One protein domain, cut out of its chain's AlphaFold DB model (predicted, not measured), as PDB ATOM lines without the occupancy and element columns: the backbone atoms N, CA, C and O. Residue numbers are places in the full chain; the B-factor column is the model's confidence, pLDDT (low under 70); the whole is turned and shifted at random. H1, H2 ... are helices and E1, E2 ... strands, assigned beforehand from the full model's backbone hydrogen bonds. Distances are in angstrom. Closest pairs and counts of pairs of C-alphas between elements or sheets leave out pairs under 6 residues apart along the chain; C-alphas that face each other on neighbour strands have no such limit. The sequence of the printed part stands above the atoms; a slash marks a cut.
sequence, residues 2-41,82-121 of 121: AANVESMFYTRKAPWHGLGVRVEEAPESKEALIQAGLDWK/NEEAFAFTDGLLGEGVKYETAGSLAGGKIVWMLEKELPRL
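What this domain is: This is residues 2 to 41 and 82 to 121 of the 121 residues of the protein "Phage/plasmid-related protein TIGR03299" of Eubacterium hallii CAG:12 (UniProt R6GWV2). One four-stranded sheet forms a wall, with two helices, H1 and H2, covering one face and the other face bare of named helices. H1 sits slantwise over E3, and H2 lies over E3 and E4 towards the E4 edge, while the short strand E2 makes the opposite edge beside E1. The printed part has 80 residues with two named helices and four named strands, in the order E1, E2, H1, H2, E3, E4; the sheet runs E2, E1, E3, E4 and is mixed, and the class is mixed, helices and strands. The whole is compact, with a radius of gyration of the C-alphas of 12.3 A, and only just flat, spanning 39 by 29 by 16 A.

Where its parts are: E1, residues 5 to 11, begins at C-alpha 5 at (278.875, 189.328, 249.519) and is 16.0 A long. E2 is residues 21 to 23, 6.3 A. H1 is residues 29 to 35, 9.8 A. After the cut, H2, residues 82 to 93, begins at C-alpha 82 at (290.916, 193.435, 238.926) and is 17.0 A long. E3, residues 98 to 105, is 21.1 A long. E4, residues 110 to 116, is 20.3 A long and ends at C-alpha 116 at (298.212, 191.566, 255.490).

How they stand to each other: E2 and E1 are parallel at 20 degrees, with N 21 and O 8 at 2.9 A, within hydrogen-bond range. E1 and E3 are antiparallel at 165 degrees, with N 104 and O 7 at 2.8 A. E3 and E4 form a hairpin, antiparallel at 164 degrees, with N 105 and O 110 at 2.8 A and N 116 and O 98 at 2.8 A. E2 is apart from E3 and E4. The two helices on the same face of the sheet make two layers, helices over strands. H1 is on the sheet at a height of 8.2 A, over E3, and its line stands at 49 degrees to E3 on the local plane, slantwise to the strands; the closest C-alphas of the two are those of Ala 32 and Tyr 99, 6.4 A apart. H2 is on the sheet at a height of 10.0 A, over E3 and E4, and only just slantwise, at 30.3 degrees to E4 on the local plane; its closest C-alpha pair with E4 is Asn 82 and Val 111, 7.9 A. H1 and H2 touch, closest at the C-alphas of Ser 29 and Phe 86, 5.9 A, with a steep tilt of 44 degrees, opposite ways. In H1 and H2 every O i to N i+4 pair is within hydrogen-bond range.

The domain as a whole: The two C-alphas farthest apart are those of Gly 107 and Leu 121, 40.1 A. Residues 42 to 81 are not printed, and C-alphas 41 and 82 are 7.3 A apart across this cut, in the link from H1 to H2. Of the links that are printed whole, E1 to E2 is short and the others are tight. The mean pLDDT of the printed part is 89.1; residue 2 and residues 118 to 121 are under 70.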
ATOM      1  N   ALA A   2     272.027 191.931 255.432       66.38
ATOM      2  CA  ALA A   2     272.739 190.998 254.562       66.38
ATOM      3  C   ALA A   2     274.081 191.634 254.173       66.38
ATOM      4  O   ALA A   2     274.102 192.798 253.779       66.38
ATOM      5  N   ALA A   3     275.186 190.896 254.293       70.31
ATOM      6  CA  ALA A   3     276.518 191.393 253.937       70.31
ATOM      7  C   ALA A   3     276.654 191.718 252.435       70.31
ATOM      8  O   ALA A   3     277.578 192.420 252.042       70.31
ATOM      9  N   ASN A   4     275.722 191.224 251.605       88.81
ATOM     10  CA  ASN A   4     275.696 191.394 250.149       88.81
ATOM     11  C   ASN A   4     277.002 190.957 249.462       88.81
ATOM     12  O   ASN A   4     277.383 191.518 248.435       88.81
ATOM     13  N   VAL A   5     277.680 189.975 250.062       92.12
ATOM     14  CA  VAL A   5     278.875 189.328 249.519       92.12
ATOM     15  C   VAL A   5     278.462 188.456 248.347       92.12
ATOM     16  O   VAL A   5     277.536 187.656 248.476       92.12
ATOM     17  N   GLU A   6     279.147 188.622 247.221       93.75
ATOM     18  CA  GLU A   6     279.028 187.719 246.078       93.75
ATOM     19  C   GLU A   6     280.087 186.620 246.183       93.75
ATOM     20  O   GLU A   6     279.743 185.447 246.307       93.75
ATOM     21  N   SER A   7     281.364 186.998 246.199       95.94
ATOM     22  CA  SER A   7     282.483 186.080 246.392       95.94
ATOM     23  C   SER A   7     283.554 186.736 247.252       95.94
ATOM     24  O   SER A   7     283.719 187.953 247.247       95.94
ATOM     25  N   MET A   8     284.260 185.940 248.046       96.81
ATOM     26  CA  MET A   8     285.438 186.395 248.778       96.81
ATOM     27  C   MET A   8     286.247 185.203 249.272       96.81
ATOM     28  O   MET A   8     285.699 184.111 249.449       96.81
ATOM     29  N   PHE A   9     287.506 185.447 249.610       96.25
ATOM     30  CA  PHE A   9     288.262 184.562 250.490       96.25
ATOM     31  C   PHE A   9     288.546 185.240 251.825       96.25
ATOM     32  O   PHE A   9     288.516 186.464 251.931       96.25
ATOM     33  N   TYR A  10     288.854 184.454 252.846       93.81
ATOM     34  CA  TYR A  10     289.378 184.950 254.112       93.81
ATOM     35  C   TYR A  10     290.477 184.029 254.629       93.81
ATOM     36  O   TYR A  10     290.491 182.829 254.349       93.81
ATOM     37  N   THR A  11     291.362 184.586 255.445       90.44
ATOM     38  CA  THR A  11     292.348 183.814 256.201       90.44
ATOM     39  C   THR A  11     291.995 183.796 257.689       90.44
ATOM     40  O   THR A  11     291.225 184.617 258.192       90.44
ATOM     41  N   ARG A  12     292.546 182.826 258.427       84.56
ATOM     42  CA  ARG A  12     292.391 182.674 259.887       84.56
ATOM     43  C   ARG A  12     290.944 182.434 260.345       84.56
ATOM     44  O   ARG A  12     290.527 181.286 260.487       84.56
ATOM     45  N   LYS A  13     290.194 183.493 260.657       86.56
ATOM     46  CA  LYS A  13     288.861 183.408 261.274       86.56
ATOM     47  C   LYS A  13     287.783 183.687 260.241       86.56
ATOM     48  O   LYS A  13     287.887 184.643 259.482       86.56
ATOM     49  N   ALA A  14     286.725 182.880 260.273       90.00
ATOM     50  CA  ALA A  14     285.555 183.121 259.445       90.00
ATOM     51  C   ALA A  14     284.951 184.506 259.748       90.00
ATOM     52  O   ALA A  14     284.864 184.885 260.924       90.00
ATOM     53  N   PRO A  15     284.522 185.255 258.718       89.31
ATOM     54  CA  PRO A  15     283.799 186.502 258.916       89.31
ATOM     55  C   PRO A  15     282.448 186.237 259.592       89.31
ATOM     56  O   PRO A  15     281.911 185.131 259.544       89.31
ATOM     57  N   TRP A  16     281.861 187.270 260.199       90.38
ATOM     58  CA  TRP A  16     280.614 187.168 260.973       90.38
ATOM     59  C   TRP A  16     279.426 186.593 260.183       90.38
ATOM     60  O   TRP A  16     278.526 186.004 260.774       90.38
ATOM     61  N   HIS A  17     279.416 186.763 258.859       88.38
ATOM     62  CA  HIS A  17     278.379 186.235 257.971       88.38
ATOM     63  C   HIS A  17     278.658 184.797 257.500       88.38
ATOM     64  O   HIS A  17     277.809 184.210 256.839       88.38
ATOM     65  N   GLY A  18     279.835 184.235 257.798       89.12
ATOM     66  CA  GLY A  18     280.203 182.854 257.468       89.12
ATOM     67  C   GLY A  18     280.332 182.539 255.972       89.12
ATOM     68  O   GLY A  18     280.300 181.370 255.608       89.12
ATOM     69  N   LEU A  19     280.456 183.552 255.109       90.44
ATOM     70  CA  LEU A  19     280.606 183.377 253.655       90.44
ATOM     71  C   LEU A  19     282.075 183.506 253.252       90.44
ATOM     72  O   LEU A  19     282.841 184.202 253.920       90.44
ATOM     73  N   GLY A  20     282.418 182.901 252.119       90.31
ATOM     74  CA  GLY A  20     283.742 182.967 251.512       90.31
ATOM     75  C   GLY A  20     284.529 181.666 251.619       90.31
ATOM     76  O   GLY A  20     284.139 180.727 252.312       90.31
ATOM     77  N   VAL A  21     285.651 181.625 250.908       91.50
ATOM     78  CA  VAL A  21     286.585 180.498 250.894       91.50
ATOM     79  C   VAL A  21     287.645 180.714 251.970       91.50
ATOM     80  O   VAL A  21     288.295 181.758 252.011       91.50
ATOM     81  N   ARG A  22     287.835 179.730 252.853       92.50
ATOM     82  CA  ARG A  22     288.946 179.751 253.806       92.50
ATOM     83  C   ARG A  22     290.242 179.403 253.083       92.50
ATOM     84  O   ARG A  22     290.343 178.328 252.501       92.50
ATOM     85  N   VAL A  23     291.238 180.269 253.211       91.50
ATOM     86  CA  VAL A  23     292.613 180.021 252.769       91.50
ATOM     87  C   VAL A  23     293.501 179.949 254.014       91.50
ATOM     88  O   VAL A  23     293.382 180.783 254.916       91.50
ATOM     89  N   GLU A  24     294.339 178.916 254.118       85.94
ATOM     90  CA  GLU A  24     295.171 178.693 255.315       85.94
ATOM     91  C   GLU A  24     296.310 179.712 255.425       85.94
ATOM     92  O   GLU A  24     296.554 180.261 256.502       85.94
ATOM     93  N   GLU A  25     296.972 180.018 254.308       85.94
ATOM     94  CA  GLU A  25     298.048 181.006 254.240       85.94
ATOM     95  C   GLU A  25     297.624 182.224 253.426       85.94
ATOM     96  O   GLU A  25     296.854 182.110 252.484       85.94
ATOM     97  N   ALA A  26     298.124 183.405 253.797       83.81
ATOM     98  CA  ALA A  26     297.818 184.629 253.065       83.81
ATOM     99  C   ALA A  26     298.456 184.566 251.663       83.81
ATOM    100  O   ALA A  26     299.691 184.503 251.590       83.81
ATOM    101  N   PRO A  27     297.650 184.548 250.583       86.12
ATOM    102  CA  PRO A  27     298.154 184.377 249.229       86.12
ATOM    103  C   PRO A  27     298.781 185.662 248.681       86.12
ATOM    104  O   PRO A  27     298.458 186.770 249.117       86.12
ATOM    105  N   GLU A  28     299.647 185.502 247.686       90.31
ATOM    106  CA  GLU A  28     300.105 186.591 246.814       90.31
ATOM    107  C   GLU A  28     299.015 186.957 245.790       90.31
ATOM    108  O   GLU A  28     298.064 186.199 245.588       90.31
ATOM    109  N   SER A  29     299.155 188.092 245.102       91.25
ATOM    110  CA  SER A  29     298.116 188.684 244.240       91.25
ATOM    111  C   SER A  29     297.401 187.724 243.303       91.25
ATOM    112  O   SER A  29     296.171 187.689 243.278       91.25
ATOM    113  N   LYS A  30     298.148 186.928 242.530       91.31
ATOM    114  CA  LYS A  30     297.544 186.028 241.541       91.31
ATOM    115  C   LYS A  30     296.641 184.991 242.203       91.31
ATOM    116  O   LYS A  30     295.551 184.718 241.709       91.31
ATOM    117  N   GLU A  31     297.094 184.409 243.307       93.31
ATOM    118  CA  GLU A  31     296.311 183.420 244.036       93.31
ATOM    119  C   GLU A  31     295.164 184.090 244.803       93.31
ATOM    120  O   GLU A  31     294.041 183.602 244.746       93.31
ATOM    121  N   ALA A  32     295.394 185.252 245.419       94.12
ATOM    122  CA  ALA A  32     294.368 186.035 246.106       94.12
ATOM    123  C   ALA A  32     293.190 186.378 245.182       94.12
ATOM    124  O   ALA A  32     292.030 186.216 245.558       94.12
ATOM    125  N   LEU A  33     293.491 186.808 243.957       95.25
ATOM    126  CA  LEU A  33     292.512 187.164 242.936       95.25
ATOM    127  C   LEU A  33     291.658 185.953 242.517       95.25
ATOM    128  O   LEU A  33     290.437 186.076 242.428       95.25
ATOM    129  N   ILE A  34     292.267 184.774 242.350       95.69
ATOM    130  CA  ILE A  34     291.546 183.526 242.044       95.69
ATOM    131  C   ILE A  34     290.690 183.082 243.238       95.69
ATOM    132  O   ILE A  34     289.503 182.809 243.080       95.69
ATOM    133  N   GLN A  35     291.256 183.050 244.449       96.12
ATOM    134  CA  GLN A  35     290.537 182.626 245.658       96.12
ATOM    135  C   GLN A  35     289.359 183.559 245.985       96.12
ATOM    136  O   GLN A  35     288.339 183.122 246.517       96.12
ATOM    137  N   ALA A  36     289.469 184.844 245.636       96.31
ATOM    138  CA  ALA A  36     288.392 185.819 245.762       96.31
ATOM    139  C   ALA A  36     287.280 185.657 244.706       96.31
ATOM    140  O   ALA A  36     286.228 186.283 244.852       96.31
ATOM    141  N   GLY A  37     287.491 184.862 243.650       96.56
ATOM    142  CA  GLY A  37     286.595 184.782 242.491       96.56
ATOM    143  C   GLY A  37     286.584 186.070 241.663       96.56
ATOM    144  O   GLY A  37     285.529 186.510 241.207       96.56
ATOM    145  N   LEU A  38     287.740 186.728 241.547       97.81
ATOM    146  CA  LEU A  38     287.917 188.013 240.863       97.81
ATOM    147  C   LEU A  38     288.681 187.885 239.534       97.81
ATOM    148  O   LEU A  38     289.023 188.903 238.933       97.81
ATOM    149  N   ASP A  39     288.916 186.661 239.054       97.06
ATOM    150  CA  ASP A  39     289.616 186.307 237.806       97.06
ATOM    151  C   ASP A  39     288.787 186.483 236.527       97.06
ATOM    152  O   ASP A  39     289.075 185.886 235.492       97.06
ATOM    153  N   TRP A  40     287.790 187.361 236.579       97.81
ATOM    154  CA  TRP A  40     286.999 187.805 235.436       97.81
ATOM    155  C   TRP A  40     287.454 189.178 234.942       97.81
ATOM    156  O   TRP A  40     288.043 189.975 235.681       97.81
ATOM    157  N   LYS A  41     287.133 189.481 233.684       98.44
ATOM    158  CA  LYS A  41     287.409 190.777 233.061       98.44
ATOM    159  C   LYS A  41     286.154 191.620 232.956       98.44
ATOM    160  O   LYS A  41     285.036 191.123 232.808       98.44
ATOM    161  N   ASN A  82     290.570 193.972 237.608       97.62
ATOM    162  CA  ASN A  82     290.916 193.435 238.926       97.62
ATOM    163  C   ASN A  82     292.419 193.115 238.996       97.62
ATOM    164  O   ASN A  82     293.075 193.499 239.956       97.62
ATOM    165  N   GLU A  83     292.996 192.522 237.943       96.38
ATOM    166  CA  GLU A  83     294.443 192.255 237.871       96.38
ATOM    167  C   GLU A  83     295.297 193.529 238.001       96.38
ATOM    168  O   GLU A  83     296.306 193.529 238.703       96.38
ATOM    169  N   GLU A  84     294.860 194.639 237.398       96.50
ATOM    170  CA  GLU A  84     295.543 195.934 237.481       96.50
ATOM    171  C   GLU A  84     295.435 196.537 238.886       96.50
ATOM    172  O   GLU A  84     296.393 197.134 239.372       96.50
ATOM    173  N   ALA A  85     294.298 196.361 239.567       94.69
ATOM    174  CA  ALA A  85     294.097 196.837 240.934       94.69
ATOM    175  C   ALA A  85     294.988 196.098 241.953       94.69
ATOM    176  O   ALA A  85     295.550 196.725 242.854       94.69
ATOM    177  N   PHE A  86     295.163 194.782 241.791       93.81
ATOM    178  CA  PHE A  86     296.106 194.001 242.601       93.81
ATOM    179  C   PHE A  86     297.558 194.388 242.283       93.81
ATOM    180  O   PHE A  86     298.325 194.689 243.192       93.81
ATOM    181  N   ALA A  87     297.922 194.501 240.999       92.81
ATOM    182  CA  ALA A  87     299.268 194.921 240.599       92.81
ATOM    183  C   ALA A  87     299.626 196.338 241.091       92.81
ATOM    184  O   ALA A  87     300.767 196.599 241.471       92.81
ATOM    185  N   PHE A  88     298.655 197.257 241.115       91.31
ATOM    186  CA  PHE A  88     298.826 198.587 241.701       91.31
ATOM    187  C   PHE A  88     299.164 198.512 243.197       91.31
ATOM    188  O   PHE A  88     300.075 199.198 243.658       91.31
ATOM    189  N   THR A  89     298.456 197.662 243.941       89.75
ATOM    190  CA  THR A  89     298.676 197.447 245.378       89.75
ATOM    191  C   THR A  89     300.057 196.846 245.647       89.75
ATOM    192  O   THR A  89     300.772 197.334 246.523       89.75
ATOM    193  N   ASP A  90     300.486 195.877 244.834       88.31
ATOM    194  CA  ASP A  90     301.834 195.299 244.905       88.31
ATOM    195  C   ASP A  90     302.917 196.361 244.672       88.31
ATOM    196  O   ASP A  90     303.884 196.457 245.426       88.31
ATOM    197  N   GLY A  91     302.728 197.224 243.670       88.44
ATOM    198  CA  GLY A  91     303.654 198.322 243.385       88.44
ATOM    199  C   GLY A  91     303.728 199.378 244.494       88.44
ATOM    200  O   GLY A  91     304.772 200.006 244.667       88.44
ATOM    201  N   LEU A  92     302.645 199.577 245.255       87.12
ATOM    202  CA  LEU A  92     302.596 200.540 246.357       87.12
ATOM    203  C   LEU A  92     303.339 200.040 247.606       87.12
ATOM    204  O   LEU A  92     303.922 200.840 248.338       87.12
ATOM    205  N   LEU A  93     303.295 198.733 247.858       83.44
ATOM    206  CA  LEU A  93     303.766 198.118 249.101       83.44
ATOM    207  C   LEU A  93     305.115 197.390 248.956       83.44
ATOM    208  O   LEU A  93     305.792 197.177 249.963       83.44
ATOM    209  N   GLY A  94     305.536 197.070 247.729       77.38
ATOM    210  CA  GLY A  94     306.805 196.405 247.423       77.38
ATOM    211  C   GLY A  94     306.677 194.888 247.242       77.38
ATOM    212  O   GLY A  94     305.586 194.328 247.205       77.38
ATOM    213  N   GLU A  95     307.810 194.199 247.097       70.50
ATOM    214  CA  GLU A  95     307.820 192.742 246.915       70.50
ATOM    215  C   GLU A  95     307.328 192.007 248.177       70.50
ATOM    216  O   GLU A  95     307.687 192.359 249.301       70.50
ATOM    217  N   GLY A  96     306.528 190.949 247.988       73.31
ATOM    218  CA  GLY A  96     306.074 190.075 249.078       73.31
ATOM    219  C   GLY A  96     304.766 190.487 249.765       73.31
ATOM    220  O   GLY A  96     304.504 190.019 250.877       73.31
ATOM    221  N   VAL A  97     303.937 191.326 249.131       83.38
ATOM    222  CA  VAL A  97     302.568 191.597 249.607       83.38
ATOM    223  C   VAL A  97     301.777 190.300 249.677       83.38
ATOM    224  O   VAL A  97     301.706 189.525 248.723       83.38
ATOM    225  N   LYS A  98     301.137 190.091 250.824       88.94
ATOM    226  CA  LYS A  98     300.174 189.016 251.030       88.94
ATOM    227  C   LYS A  98     298.820 189.620 251.340       88.94
ATOM    228  O   LYS A  98     298.741 190.639 252.021       88.94
ATOM    229  N   TYR A  99     297.757 188.976 250.887       91.44
ATOM    230  CA  TYR A  99     296.398 189.464 251.088       91.44
ATOM    231  C   TYR A  99     295.732 188.708 252.232       91.44
ATOM    232  O   TYR A  99     295.719 187.480 252.268       91.44
ATOM    233  N   GLU A 100     295.175 189.441 253.192       91.44
ATOM    234  CA  GLU A 100     294.431 188.838 254.299       91.44
ATOM    235  C   GLU A 100     293.060 188.348 253.814       91.44
ATOM    236  O   GLU A 100     292.575 187.299 254.251       91.44
ATOM    237  N   THR A 101     292.436 189.126 252.927       94.50
ATOM    238  CA  THR A 101     291.120 188.864 252.343       94.50
ATOM    239  C   THR A 101     290.875 189.790 251.145       94.50
ATOM    240  O   THR A 101     291.392 190.907 251.085       94.50
ATOM    241  N   ALA A 102     290.091 189.328 250.178       96.75
ATOM    242  CA  ALA A 102     289.570 190.134 249.081       96.75
ATOM    243  C   ALA A 102     288.252 189.534 248.592       96.75
ATOM    244  O   ALA A 102     287.961 188.360 248.852       96.75
ATOM    245  N   GLY A 103     287.461 190.322 247.869       97.06
ATOM    246  CA  GLY A 103     286.197 189.848 247.329       97.06
ATOM    247  C   GLY A 103     285.392 190.898 246.580       97.06
ATOM    248  O   GLY A 103     285.832 192.027 246.356       97.06
ATOM    249  N   SER A 104     284.175 190.509 246.223       97.38
ATOM    250  CA  SER A 104     283.173 191.357 245.599       97.38
ATOM    251  C   SER A 104     281.880 191.414 246.411       97.38
ATOM    252  O   SER A 104     281.478 190.480 247.114       97.38
ATOM    253  N   LEU A 105     281.196 192.546 246.290       96.19
ATOM    254  CA  LEU A 105     279.866 192.782 246.831       96.19
ATOM    255  C   LEU A 105     278.901 193.145 245.699       96.19
ATOM    256  O   LEU A 105     279.308 193.572 244.615       96.19
ATOM    257  N   ALA A 106     277.602 193.045 245.982       95.62
ATOM    258  CA  ALA A 106     276.532 193.524 245.107       95.62
ATOM    259  C   ALA A 106     276.563 192.933 243.683       95.62
ATOM    260  O   ALA A 106     276.262 193.638 242.717       95.62
ATOM    261  N   GLY A 107     276.918 191.648 243.557       95.31
ATOM    262  CA  GLY A 107     277.014 190.958 242.265       95.31
ATOM    263  C   GLY A 107     278.139 191.503 241.381       95.31
ATOM    264  O   GLY A 107     277.928 191.728 240.193       95.31
ATOM    265  N   GLY A 108     279.290 191.826 241.977       96.19
ATOM    266  CA  GLY A 108     280.504 192.205 241.247       96.19
ATOM    267  C   GLY A 108     280.728 193.696 241.086       96.19
ATOM    268  O   GLY A 108     281.764 194.113 240.581       96.19
ATOM    269  N   LYS A 109     279.759 194.516 241.495       96.44
ATOM    270  CA  LYS A 109     279.774 195.970 241.262       96.44
ATOM    271  C   LYS A 109     280.768 196.706 242.148       96.44
ATOM    272  O   LYS A 109     281.151 197.829 241.839       96.44
ATOM    273  N   ILE A 110     281.134 196.095 243.270       96.44
ATOM    274  CA  ILE A 110     282.103 196.628 244.218       96.44
ATOM    275  C   ILE A 110     283.127 195.531 244.457       96.44
ATOM    276  O   ILE A 110     282.757 194.443 244.890       96.44
ATOM    277  N   VAL A 111     284.394 195.833 244.199       97.06
ATOM    278  CA  VAL A 111     285.533 194.958 244.486       97.06
ATOM    279  C   VAL A 111     286.363 195.603 245.585       97.06
ATOM    280  O   VAL A 111     286.508 196.825 245.628       97.06
ATOM    281  N   TRP A 112     286.874 194.785 246.495       95.94
ATOM    282  CA  TRP A 112     287.686 195.233 247.617       95.94
ATOM    283  C   TRP A 112     288.799 194.226 247.909       95.94
ATOM    284  O   TRP A 112     288.683 193.036 247.613       95.94
ATOM    285  N   MET A 113     289.877 194.717 248.508       94.38
ATOM    286  CA  MET A 113     291.022 193.924 248.941       94.38
ATOM    287  C   MET A 113     291.599 194.525 250.220       94.38
ATOM    288  O   MET A 113     291.524 195.737 250.423       94.38
ATOM    289  N   LEU A 114     292.144 193.671 251.080       91.88
ATOM    290  CA  LEU A 114     292.846 194.048 252.299       91.88
ATOM    291  C   LEU A 114     294.176 193.299 252.343       91.88
ATOM    292  O   LEU A 114     294.201 192.063 252.287       91.88
ATOM    293  N   GLU A 115     295.275 194.039 252.457       87.31
ATOM    294  CA  GLU A 115     296.583 193.429 252.620       87.31
ATOM    295  C   GLU A 115     296.775 192.925 254.053       87.31
ATOM    296  O   GLU A 115     296.108 193.337 255.005       87.31
ATOM    297  N   LYS A 116     297.703 191.990 254.201       80.88
ATOM    298  CA  LYS A 116     298.212 191.566 255.490       80.88
ATOM    299  C   LYS A 116     299.511 192.306 255.773       80.88
ATOM    300  O   LYS A 116     300.534 192.012 255.154       80.88
ATOM    301  N   GLU A 117     299.487 193.194 256.761       70.62
ATOM    302  CA  GLU A 117     300.707 193.810 257.276       70.62
ATOM    303  C   GLU A 117     301.656 192.719 257.811       70.62
ATOM    304  O   GLU A 117     301.309 191.939 258.709       70.62
ATOM    305  N   LEU A 118     302.860 192.636 257.238       65.06
ATOM    306  CA  LEU A 118     303.941 191.812 257.772       65.06
ATOM    307  C   LEU A 118     304.698 192.635 258.825       65.06
ATOM    308  O   LEU A 118     305.090 193.767 258.530       65.06
ATOM    309  N   PRO A 119     304.918 192.110 260.047       60.56
ATOM    310  CA  PRO A 119     305.655 192.839 261.070       60.56
ATOM    311  C   PRO A 119     307.052 193.191 260.550       60.56
ATOM    312  O   PRO A 119     307.798 192.312 260.111       60.56
ATOM    313  N   ARG A 120     307.402 194.480 260.592       59.06
ATOM    314  CA  ARG A 120     308.767 194.935 260.309       59.06
ATOM    315  C   ARG A 120     309.674 194.448 261.443       59.06
ATOM    316  O   ARG A 120     309.358 194.688 262.609       59.06
ATOM    317  N   LEU A 121     310.733 193.722 261.081       52.03
ATOM    318  CA  LEU A 121     311.794 193.277 261.993       52.03
ATOM    319  C   LEU A 121     312.592 194.465 262.541       52.03
ATOM    320  O   LEU A 121     312.785 195.441 261.780       52.03
TER     321      LEU A 121